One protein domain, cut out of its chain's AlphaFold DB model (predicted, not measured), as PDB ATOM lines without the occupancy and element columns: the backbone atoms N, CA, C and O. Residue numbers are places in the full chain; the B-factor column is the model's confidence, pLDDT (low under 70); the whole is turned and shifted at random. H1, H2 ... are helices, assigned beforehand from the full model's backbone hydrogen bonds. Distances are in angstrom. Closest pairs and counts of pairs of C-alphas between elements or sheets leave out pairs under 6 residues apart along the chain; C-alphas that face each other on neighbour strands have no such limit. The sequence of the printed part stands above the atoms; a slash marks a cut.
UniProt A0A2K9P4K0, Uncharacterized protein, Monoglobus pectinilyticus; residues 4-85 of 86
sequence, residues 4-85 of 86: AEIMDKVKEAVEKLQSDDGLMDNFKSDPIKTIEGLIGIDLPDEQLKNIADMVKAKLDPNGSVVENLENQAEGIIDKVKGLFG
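What this domain is: This is residues 4 to 85 of the 86 residues of an uncharacterized protein of Monoglobus pectinilyticus (UniProt A0A2K9P4K0). Four helices, H1 to H4, pack at crossed angles into a small body, and a fifth, H5, is an arm held off by a loop; residues 77 to 85 stick out. In the body H1 and H4 cross each other, and H3 crosses both. The printed part has 82 residues with five named helices, H1 to H5 in order, and no named strand: all helix. It is compact, with a radius of gyration of the C-alphas of 12.7 A, and spans 35 by 26 by 19 A.

Where its parts are: Find C-alpha 4 at (25.887, 43.963, -35.347); from there H1 runs 22.6 A to residue 19. Next come H2, residues 21 to 29, 12.4 A, and H3, residues 31 to 39, 11.9 A. H4, residues 45 to 59, begins at C-alpha 45 (22.270, 40.801, -16.779) and is 20.6 A long. H5, residues 70 to 84, covers 20.9 A and ends at C-alpha 84 (37.506, 26.426, -28.020).

How they stand to each other: Begin with H1 and H3, the hubs, touching three helices each. H1 touches H3 with residues 9 to 13 alone, about perpendicular at 76 degrees; the closest C-alphas, Ala 13 and Leu 38, are 6.3 A apart. H1 touches H4 at a steep tilt of 55 degrees, the same way, closest at C-alphas Val 10 and Val 55, 5.6 A. H3 touches H4 about perpendicular, 89 degrees, closest at C-alphas Ile 32 and Leu 48, 5.6 A. H2 and H3 form a hairpin, closest at C-alphas Phe 27 and Thr 34, 5.3 A. H1 and H2 touch only at the corner, closest at C-alphas Leu 17 and Met 24, 4.9 A. H2 and H4 are near each other, with 6 pairs of C-alphas within 10 A. H5 is apart from H1, H2, H3 and H4. In H1, H2, H3 and H4 every O i to N i+4 pair is within hydrogen-bond range; in H5, 10 of 11 are.

The domain as a whole: Look to Gly 22 and Gly 85 for the two C-alphas farthest apart, 38.0 A. The printed part has no cut and no long link. Residues 60 to 80 and 85 of this model have pLDDT under 70.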
ATOM      1  N   ALA A   4      25.450  42.632 -34.935       78.38
ATOM      2  CA  ALA A   4      25.887  43.963 -35.347       78.38
ATOM      3  C   ALA A   4      25.500  45.058 -34.334       78.38
ATOM      4  O   ALA A   4      26.343  45.869 -33.965       78.38
ATOM      5  N   GLU A   5      24.273  45.026 -33.801       80.19
ATOM      6  CA  GLU A   5      23.801  46.013 -32.819       80.19
ATOM      7  C   GLU A   5      24.575  45.918 -31.494       80.19
ATOM      8  O   GLU A   5      24.849  46.926 -30.842       80.19
ATOM      9  N   ILE A   6      24.961  44.698 -31.104       80.38
ATOM     10  CA  ILE A   6      25.784  44.451 -29.913       80.38
ATOM     11  C   ILE A   6      27.175  45.060 -30.107       80.38
ATOM     12  O   ILE A   6      27.688  45.733 -29.216       80.38
ATOM     13  N   MET A   7      27.780  44.850 -31.278       81.06
ATOM     14  CA  MET A   7      29.117  45.359 -31.591       81.06
ATOM     15  C   MET A   7      29.166  46.889 -31.647       81.06
ATOM     16  O   MET A   7      30.140  47.475 -31.165       81.06
ATOM     17  N   ASP A   8      28.123  47.530 -32.176       86.31
ATOM     18  CA  ASP A   8      28.002  48.990 -32.177       86.31
ATOM     19  C   ASP A   8      27.883  49.540 -30.755       86.31
ATOM     20  O   ASP A   8      28.606  50.463 -30.387       86.31
ATOM     21  N   LYS A   9      27.070  48.906 -29.903       84.25
ATOM     22  CA  LYS A   9      26.946  49.269 -28.482       84.25
ATOM     23  C   LYS A   9      28.245  49.098 -27.703       84.25
ATOM     24  O   LYS A   9      28.603  49.970 -26.918       84.25
ATOM     25  N   VAL A  10      28.974  48.006 -27.941       86.00
ATOM     26  CA  VAL A  10      30.318  47.794 -27.376       86.00
ATOM     27  C   VAL A  10      31.247  48.925 -27.807       86.00
ATOM     28  O   VAL A  10      31.980  49.465 -26.988       86.00
ATOM     29  N   LYS A  11      31.239  49.288 -29.093       88.06
ATOM     30  CA  LYS A  11      32.106  50.345 -29.613       88.06
ATOM     31  C   LYS A  11      31.763  51.705 -29.000       88.06
ATOM     32  O   LYS A  11      32.669  52.376 -28.522       88.06
ATOM     33  N   GLU A  12      30.482  52.054 -28.937       88.94
ATOM     34  CA  GLU A  12      30.023  53.308 -28.335       88.94
ATOM     35  C   GLU A  12      30.379  53.386 -26.844       88.94
ATOM     36  O   GLU A  12      30.861  54.416 -26.371       88.94
ATOM     37  N   ALA A  13      30.198  52.286 -26.105       89.12
ATOM     38  CA  ALA A  13      30.598  52.203 -24.708       89.12
ATOM     39  C   ALA A  13      32.112  52.402 -24.545       89.12
ATOM     40  O   ALA A  13      32.525  53.200 -23.713       89.12
ATOM     41  N   VAL A  14      32.937  51.739 -25.364       89.06
ATOM     42  CA  VAL A  14      34.400  51.920 -25.362       89.06
ATOM     43  C   VAL A  14      34.775  53.373 -25.654       89.06
ATOM     44  O   VAL A  14      35.555  53.946 -24.904       89.06
ATOM     45  N   GLU A  15      34.208  53.993 -26.691       90.69
ATOM     46  CA  GLU A  15      34.524  55.381 -27.060       90.69
ATOM     47  C   GLU A  15      34.144  56.373 -25.949       90.69
ATOM     48  O   GLU A  15      34.916  57.285 -25.641       90.69
ATOM     49  N   LYS A  16      32.991  56.171 -25.294       89.56
ATOM     50  CA  LYS A  16      32.574  56.973 -24.134       89.56
ATOM     51  C   LYS A  16      33.490  56.759 -22.931       89.56
ATOM     52  O   LYS A  16      33.910  57.736 -22.325       89.56
ATOM     53  N   LEU A  17      33.840  55.513 -22.616       88.88
ATOM     54  CA  LEU A  17      34.739  55.175 -21.507       88.88
ATOM     55  C   LEU A  17      36.163  55.698 -21.726       88.88
ATOM     56  O   LEU A  17      36.817  56.096 -20.774       88.88
ATOM     57  N   GLN A  18      36.644  55.735 -22.970       85.69
ATOM     58  CA  GLN A  18      37.942  56.331 -23.307       85.69
ATOM     59  C   GLN A  18      37.935  57.860 -23.240       85.69
ATOM     60  O   GLN A  18      38.991  58.463 -23.070       85.69
ATOM     61  N   SER A  19      36.769  58.483 -23.419       89.12
ATOM     62  CA  SER A  19      36.627  59.943 -23.422       89.12
ATOM     63  C   SER A  19      36.289  60.519 -22.044       89.12
ATOM     64  O   SER A  19      36.461  61.718 -21.838       89.12
ATOM     65  N   ASP A  20      35.789  59.695 -21.120       87.94
ATOM     66  CA  ASP A  20      35.340  60.102 -19.789       87.94
ATOM     67  C   ASP A  20      35.941  59.186 -18.712       87.94
ATOM     68  O   ASP A  20      35.488  58.059 -18.484       87.94
ATOM     69  N   ASP A  21      36.958  59.705 -18.022       84.06
ATOM     70  CA  ASP A  21      37.648  59.001 -16.939       84.06
ATOM     71  C   ASP A  21      36.700  58.630 -15.782       84.06
ATOM     72  O   ASP A  21      36.864  57.584 -15.152       84.06
ATOM     73  N   GLY A  22      35.662  59.436 -15.527       89.75
ATOM     74  CA  GLY A  22      34.669  59.153 -14.491       89.75
ATOM     75  C   GLY A  22      33.794  57.952 -14.846       89.75
ATOM     76  O   GLY A  22      33.511  57.107 -13.992       89.75
ATOM     77  N   LEU A  23      33.402  57.824 -16.118       89.50
ATOM     78  CA  LEU A  23      32.726  56.621 -16.610       89.50
ATOM     79  C   LEU A  23      33.657  55.409 -16.571       89.50
ATOM     80  O   LEU A  23      33.207  54.322 -16.214       89.50
ATOM     81  N   MET A  24      34.942  55.585 -16.880       86.56
ATOM     82  CA  MET A  24      35.933  54.514 -16.797       86.56
ATOM     83  C   MET A  24      36.094  53.984 -15.365       86.56
ATOM     84  O   MET A  24      36.133  52.771 -15.159       86.56
ATOM     85  N   ASP A  25      36.124  54.853 -14.356       87.62
ATOM     86  CA  ASP A  25      36.194  54.431 -12.951       87.62
ATOM     87  C   ASP A  25      34.893  53.783 -12.454       87.62
ATOM     88  O   ASP A  25      34.935  52.777 -11.731       87.62
ATOM     89  N   ASN A  26      33.736  54.276 -12.909       89.06
ATOM     90  CA  ASN A  26      32.455  53.604 -12.687       89.06
ATOM     91  C   ASN A  26      32.436  52.216 -13.336       89.06
ATOM     92  O   ASN A  26      32.011  51.256 -12.701       89.06
ATOM     93  N   PHE A  27      32.967  52.072 -14.551       88.81
ATOM     94  CA  PHE A  27      33.041  50.795 -15.257       88.81
ATOM     95  C   PHE A  27      33.998  49.806 -14.588       88.81
ATOM     96  O   PHE A  27      33.709  48.614 -14.526       88.81
ATOM     97  N   LYS A  28      35.128  50.270 -14.043       83.88
ATOM     98  CA  LYS A  28      36.030  49.417 -13.248       83.88
ATOM     99  C   LYS A  28      35.352  48.888 -11.986       83.88
ATOM    100  O   LYS A  28      35.619  47.750 -11.604       83.88
ATOM    101  N   SER A  29      34.511  49.706 -11.354       87.69
ATOM    102  CA  SER A  29      33.802  49.349 -10.121       87.69
ATOM    103  C   SER A  29      32.582  48.469 -10.392       87.69
ATOM    104  O   SER A  29      32.382  47.463  -9.717       87.69
ATOM    105  N   ASP A  30      31.772  48.846 -11.378       89.12
ATOM    106  CA  ASP A  30      30.466  48.257 -11.658       89.12
ATOM    107  C   ASP A  30      30.184  48.264 -13.179       89.12
ATOM    108  O   ASP A  30      29.439  49.103 -13.708       89.12
ATOM    109  N   PRO A  31      30.829  47.357 -13.937       86.50
ATOM    110  CA  PRO A  31      30.803  47.390 -15.394       86.50
ATOM    111  C   PRO A  31      29.410  47.114 -15.962       86.50
ATOM    112  O   PRO A  31      29.039  47.722 -16.958       86.50
ATOM    113  N   ILE A  32      28.609  46.254 -15.323       89.50
ATOM    114  CA  ILE A  32      27.252  45.929 -15.790       89.50
ATOM    115  C   ILE A  32      26.346  47.154 -15.705       89.50
ATOM    116  O   ILE A  32      25.790  47.554 -16.725       89.50
ATOM    117  N   LYS A  33      26.271  47.801 -14.535       90.00
ATOM    118  CA  LYS A  33      25.492  49.037 -14.355       90.00
ATOM    119  C   LYS A  33      25.964  50.167 -15.256       90.00
ATOM    120  O   LYS A  33      25.156  50.927 -15.784       90.00
ATOM    121  N   THR A  34      27.277  50.301 -15.420       90.44
ATOM    122  CA  THR A  34      27.836  51.360 -16.264       90.44
ATOM    123  C   THR A  34      27.462  51.142 -17.723       90.44
ATOM    124  O   THR A  34      27.031  52.082 -18.383       90.44
ATOM    125  N   ILE A  35      27.564  49.905 -18.219       89.19
ATOM    126  CA  ILE A  35      27.103  49.548 -19.559       89.19
ATOM    127  C   ILE A  35      25.600  49.780 -19.678       89.19
ATOM    128  O   ILE A  35      25.197  50.543 -20.543       89.19
ATOM    129  N   GLU A  36      24.780  49.222 -18.793       89.50
ATOM    130  CA  GLU A  36      23.325  49.427 -18.772       89.50
ATOM    131  C   GLU A  36      22.941  50.914 -18.891       89.50
ATOM    132  O   GLU A  36      22.169  51.287 -19.777       89.50
ATOM    133  N   GLY A  37      23.562  51.782 -18.083       88.19
ATOM    134  CA  GLY A  37      23.357  53.231 -18.138       88.19
ATOM    135  C   GLY A  37      23.906  53.900 -19.406       88.19
ATOM    136  O   GLY A  37      23.313  54.860 -19.898       88.19
ATOM    137  N   LEU A  38      25.010  53.396 -19.967       87.50
ATOM    138  CA  LEU A  38      25.626  53.901 -21.199       87.50
ATOM    139  C   LEU A  38      24.787  53.608 -22.443       87.50
ATOM    140  O   LEU A  38      24.639  54.484 -23.299       87.50
ATOM    141  N   ILE A  39      24.295  52.372 -22.557       82.31
ATOM    142  CA  ILE A  39      23.545  51.887 -23.722       82.31
ATOM    143  C   ILE A  39      22.033  52.074 -23.579       82.31
ATOM    144  O   ILE A  39      21.330  51.929 -24.584       82.31
ATOM    145  N   GLY A  40      21.549  52.410 -22.377       81.38
ATOM    146  CA  GLY A  40      20.173  52.826 -22.102       81.38
ATOM    147  C   GLY A  40      19.126  51.781 -22.479       81.38
ATOM    148  O   GLY A  40      18.057  52.137 -22.968       81.38
ATOM    149  N   ILE A  41      19.457  50.497 -22.335       76.94
ATOM    150  CA  ILE A  41      18.563  49.386 -22.671       76.94
ATOM    151  C   ILE A  41      18.487  48.383 -21.526       76.94
ATOM    152  O   ILE A  41      19.516  47.946 -21.015       76.94
ATOM    153  N   ASP A  42      17.258  47.974 -21.213       78.44
ATOM    154  CA  ASP A  42      16.929  46.854 -20.329       78.44
ATOM    155  C   ASP A  42      17.285  45.535 -21.024       78.44
ATOM    156  O   ASP A  42      16.465  44.891 -21.686       78.44
ATOM    157  N   LEU A  43      18.559  45.165 -20.935       80.06
ATOM    158  CA  LEU A  43      19.029  43.842 -21.315       80.06
ATOM    159  C   LEU A  43      19.104  42.940 -20.083       80.06
ATOM    160  O   LEU A  43      19.366  43.424 -18.986       80.06
ATOM    161  N   PRO A  44      18.959  41.617 -20.256       86.75
ATOM    162  CA  PRO A  44      19.279  40.667 -19.203       86.75
ATOM    163  C   PRO A  44      20.726  40.842 -18.731       86.75
ATOM    164  O   PRO A  44      21.633  40.983 -19.560       86.75
ATOM    165  N   ASP A  45      20.951  40.718 -17.422       84.62
ATOM    166  CA  ASP A  45      22.270  40.801 -16.779       84.62
ATOM    167  C   ASP A  45      23.339  39.965 -17.491       84.62
ATOM    168  O   ASP A  45      24.483  40.389 -17.637       84.62
ATOM    169  N   GLU A  46      22.971  38.783 -17.990       84.69
ATOM    170  CA  GLU A  46      23.883  37.884 -18.699       84.69
ATOM    171  C   GLU A  46      24.398  38.486 -20.023       84.69
ATOM    172  O   GLU A  46      25.576  38.359 -20.360       84.69
ATOM    173  N   GLN A  47      23.545  39.208 -20.757       84.75
ATOM    174  CA  GLN A  47      23.947  39.900 -21.983       84.75
ATOM    175  C   GLN A  47      24.776  41.147 -21.673       84.75
ATOM    176  O   GLN A  47      25.783  41.388 -22.342       84.75
ATOM    177  N   LEU A  48      24.390  41.913 -20.648       87.88
ATOM    178  CA  LEU A  48      25.155  43.074 -20.187       87.88
ATOM    179  C   LEU A  48      26.555  42.668 -19.731       87.88
ATOM    180  O   LEU A  48      27.530  43.326 -20.088       87.88
ATOM    181  N   LYS A  49      26.668  41.544 -19.017       86.38
ATOM    182  CA  LYS A  49      27.947  40.959 -18.616       86.38
ATOM    183  C   LYS A  49      28.823  40.634 -19.826       86.38
ATOM    184  O   LYS A  49      29.987  41.015 -19.843       86.38
ATOM    185  N   ASN A  50      28.264  40.000 -20.859       84.88
ATOM    186  CA  ASN A  50      29.008  39.704 -22.087       84.88
ATOM    187  C   ASN A  50      29.486  40.983 -22.800       84.88
ATOM    188  O   ASN A  50      30.618  41.036 -23.278       84.88
ATOM    189  N   ILE A  51      28.650  42.026 -22.854       87.00
ATOM    190  CA  ILE A  51      29.023  43.334 -23.416       87.00
ATOM    191  C   ILE A  51      30.145  43.969 -22.596       87.00
ATOM    192  O   ILE A  51      31.140  44.402 -23.170       87.00
ATOM    193  N   ALA A  52      30.020  43.986 -21.271       88.00
ATOM    194  CA  ALA A  52      31.043  44.482 -20.361       88.00
ATOM    195  C   ALA A  52      32.384  43.757 -20.545       88.00
ATOM    196  O   ALA A  52      33.418  44.411 -20.674       88.00
ATOM    197  N   ASP A  53      32.375  42.426 -20.625       85.06
ATOM    198  CA  ASP A  53      33.582  41.629 -20.857       85.06
ATOM    199  C   ASP A  53      34.231  41.988 -22.216       85.06
ATOM    200  O   ASP A  53      35.447  42.181 -22.294       85.06
ATOM    201  N   MET A  54      33.435  42.195 -23.276       83.25
ATOM    202  CA  MET A  54      33.936  42.649 -24.586       83.25
ATOM    203  C   MET A  54      34.494  44.077 -24.567       83.25
ATOM    204  O   MET A  54      35.532  44.343 -25.174       83.25
ATOM    205  N   VAL A  55      33.817  45.005 -23.888       87.69
ATOM    206  CA  VAL A  55      34.261  46.397 -23.725       87.69
ATOM    207  C   VAL A  55      35.592  46.432 -22.989       87.69
ATOM    208  O   VAL A  55      36.528  47.094 -23.432       87.69
ATOM    209  N   LYS A  56      35.712  45.647 -21.918       82.06
ATOM    210  CA  LYS A  56      36.945  45.516 -21.151       82.06
ATOM    211  C   LYS A  56      38.092  44.971 -21.997       82.06
ATOM    212  O   LYS A  56      39.169  45.553 -22.001       82.06
ATOM    213  N   ALA A  57      37.846  43.909 -22.763       82.00
ATOM    214  CA  ALA A  57      38.838  43.342 -23.673       82.00
ATOM    215  C   ALA A  57      39.270  44.329 -24.776       82.00
ATOM    216  O   ALA A  57      40.419  44.307 -25.209       82.00
ATOM    217  N   LYS A  58      38.369  45.210 -25.232       80.19
ATOM    218  CA  LYS A  58      38.692  46.265 -26.207       80.19
ATOM    219  C   LYS A  58      39.482  47.427 -25.617       80.19
ATOM    220  O   LYS A  58      40.319  47.984 -26.322       80.19
ATOM    221  N   LEU A  59      39.170  47.825 -24.385       79.69
ATOM    222  CA  LEU A  59      39.907  48.866 -23.664       79.69
ATOM    223  C   LEU A  59      41.324  48.396 -23.335       79.69
ATOM    224  O   LEU A  59      42.256  49.192 -23.410       79.69
ATOM    225  N   ASP A  60      41.477  47.091 -23.106       69.88
ATOM    226  CA  ASP A  60      42.754  46.453 -22.828       69.88
ATOM    227  C   ASP A  60      43.146  45.386 -23.843       69.88
ATOM    228  O   ASP A  60      43.200  44.194 -23.529       69.88
ATOM    229  N   PRO A  61      43.539  45.807 -25.058       55.81
ATOM    230  CA  PRO A  61      43.994  44.885 -26.092       55.81
ATOM    231  C   PRO A  61      45.297  44.154 -25.711       55.81
ATOM    232  O   PRO A  61      45.653  43.179 -26.368       55.81
ATOM    233  N   ASN A  62      45.995  44.605 -24.657       50.28
ATOM    234  CA  ASN A  62      47.218  44.001 -24.111       50.28
ATOM    235  C   ASN A  62      47.055  43.440 -22.677       50.28
ATOM    236  O   ASN A  62      48.041  42.993 -22.098       50.28
ATOM    237  N   GLY A  63      45.848  43.462 -22.093       50.22
ATOM    238  CA  GLY A  63      45.575  42.872 -20.773       50.22
ATOM    239  C   GLY A  63      46.197  43.586 -19.562       50.22
ATOM    240  O   GLY A  63      46.534  42.918 -18.591       50.22
ATOM    241  N   SER A  64      46.380  44.909 -19.596       53.41
ATOM    242  CA  SER A  64      47.001  45.690 -18.510       53.41
ATOM    243  C   SER A  64      46.019  46.402 -17.562       53.41
ATOM    244  O   SER A  64      46.449  46.897 -16.525       53.41
ATOM    245  N   VAL A  65      44.705  46.402 -17.811       49.06
ATOM    246  CA  VAL A  65      43.700  46.722 -16.785       49.06
ATOM    247  C   VAL A  65      43.208  45.427 -16.164       49.06
ATOM    248  O   VAL A  65      42.424  44.665 -16.720       49.06
ATOM    249  N   VAL A  66      43.704  45.132 -14.978       48.72
ATOM    250  CA  VAL A  66      43.085  45.517 -13.711       48.72
ATOM    251  C   VAL A  66      43.876  44.719 -12.688       48.72
ATOM    252  O   VAL A  66      43.737  43.496 -12.645       48.72
ATOM    253  N   GLU A  67      44.581  45.406 -11.794       47.22
ATOM    254  CA  GLU A  67      45.280  44.811 -10.638       47.22
ATOM    255  C   GLU A  67      44.355  44.040  -9.654       47.22
ATOM    256  O   GLU A  67      44.731  43.650  -8.557       47.22
ATOM    257  N   ASN A  68      43.089  43.840 -10.031       49.38
ATOM    258  CA  ASN A  68      42.038  43.134  -9.306       49.38
ATOM    259  C   ASN A  68      41.109  42.271 -10.203       49.38
ATOM    260  O   ASN A  68      40.247  41.585  -9.660       49.38
ATOM    261  N   LEU A  69      41.259  42.242 -11.543       51.44
ATOM    262  CA  LEU A  69      40.651  41.188 -12.394       51.44
ATOM    263  C   LEU A  69      41.654  40.146 -12.874       51.44
ATOM    264  O   LEU A  69      41.221  39.166 -13.460       51.44
ATOM    265  N   GLU A  70      42.943  40.298 -12.616       47.12
ATOM    266  CA  GLU A  70      43.971  39.289 -12.894       47.12
ATOM    267  C   GLU A  70      43.548  37.864 -12.470       47.12
ATOM    268  O   GLU A  70      43.559  36.952 -13.294       47.12
ATOM    269  N   ASN A  71      42.971  37.698 -11.274       48.12
ATOM    270  CA  ASN A  71      42.469  36.394 -10.809       48.12
ATOM    271  C   ASN A  71      41.234  35.855 -11.568       48.12
ATOM    272  O   ASN A  71      40.950  34.659 -11.519       48.12
ATOM    273  N   GLN A  72      40.455  36.711 -12.236       49.97
ATOM    274  CA  GLN A  72      39.239  36.310 -12.957       49.97
ATOM    275  C   GLN A  72      39.459  36.242 -14.473       49.97
ATOM    276  O   GLN A  72      38.899  35.370 -15.129       49.97
ATOM    277  N   ALA A  73      40.305  37.108 -15.026       52.34
ATOM    278  CA  ALA A  73      40.681  37.135 -16.432       52.34
ATOM    279  C   ALA A  73      41.492  35.893 -16.814       52.34
ATOM    280  O   ALA A  73      41.195  35.293 -17.843       52.34
ATOM    281  N   GLU A  74      42.423  35.435 -15.967       52.03
ATOM    282  CA  GLU A  74      43.105  34.149 -16.172       52.03
ATOM    283  C   GLU A  74      42.092  32.996 -16.220       52.03
ATOM    284  O   GLU A  74      42.051  32.239 -17.187       52.03
ATOM    285  N   GLY A  75      41.158  32.944 -15.263       61.16
ATOM    286  CA  GLY A  75      40.118  31.912 -15.226       61.16
ATOM    287  C   GLY A  75      39.133  31.951 -16.403       61.16
ATOM    288  O   GLY A  75      38.635  30.904 -16.825       61.16
ATOM    289  N   ILE A  76      38.838  33.132 -16.952       64.62
ATOM    290  CA  ILE A  76      37.984  33.286 -18.138       64.62
ATOM    291  C   ILE A  76      38.761  32.885 -19.397       64.62
ATOM    292  O   ILE A  76      38.210  32.185 -20.243       64.62
ATOM    293  N   ILE A  77      40.041  33.245 -19.507       63.34
ATOM    294  CA  ILE A  77      40.896  32.881 -20.643       63.34
ATOM    295  C   ILE A  77      41.148  31.370 -20.677       63.34
ATOM    296  O   ILE A  77      41.056  30.774 -21.748       63.34
ATOM    297  N   ASP A  78      41.405  30.728 -19.537       67.81
ATOM    298  CA  ASP A  78      41.564  29.273 -19.454       67.81
ATOM    299  C   ASP A  78      40.267  28.528 -19.785       67.81
ATOM    300  O   ASP A  78      40.288  27.536 -20.516       67.81
ATOM    301  N   LYS A  79      39.109  29.034 -19.336       69.56
ATOM    302  CA  LYS A  79      37.805  28.468 -19.719       69.56
ATOM    303  C   LYS A  79      37.514  28.640 -21.203       69.56
ATOM    304  O   LYS A  79      37.082  27.688 -21.837       69.56
ATOM    305  N   VAL A  80      37.768  29.814 -21.772       69.44
ATOM    306  CA  VAL A  80      37.624  30.070 -23.212       69.44
ATOM    307  C   VAL A  80      38.544  29.125 -23.991       69.44
ATOM    308  O   VAL A  80      38.078  28.398 -24.861       69.44
ATOM    309  N   LYS A  81      39.823  29.009 -23.628       70.69
ATOM    310  CA  LYS A  81      40.753  28.070 -24.280       70.69
ATOM    311  C   LYS A  81      40.306  26.610 -24.165       70.69
ATOM    312  O   LYS A  81      40.387  25.888 -25.151       70.69
ATOM    313  N   GLY A  82      39.790  26.185 -23.011       75.75
ATOM    314  CA  GLY A  82      39.250  24.836 -22.820       75.75
ATOM    315  C   GLY A  82      37.941  24.573 -23.572       75.75
ATOM    316  O   GLY A  82      37.658  23.433 -23.926       75.75
ATOM    317  N   LEU A  83      37.155  25.616 -23.847       75.12
ATOM    318  CA  LEU A  83      35.909  25.528 -24.613       75.12
ATOM    319  C   LEU A  83      36.129  25.600 -26.130       75.12
ATOM    320  O   LEU A  83      35.311  25.070 -26.877       75.12
ATOM    321  N   PHE A  84      37.211  26.236 -26.591       79.38
ATOM    322  CA  PHE A  84      37.506  26.426 -28.020       79.38
ATOM    323  C   PHE A  84      38.697  25.600 -28.535       79.38
ATOM    324  O   PHE A  84      39.007  25.666 -29.722       79.38
ATOM    325  N   GLY A  85      39.370  24.843 -27.664       57.88
ATOM    326  CA  GLY A  85      40.597  24.098 -27.972       57.88
ATOM    327  C   GLY A  85      40.551  22.609 -27.622       57.88
ATOM    328  O   GLY A  85      41.596  22.050 -27.285       57.88
TER     329      GLY A  85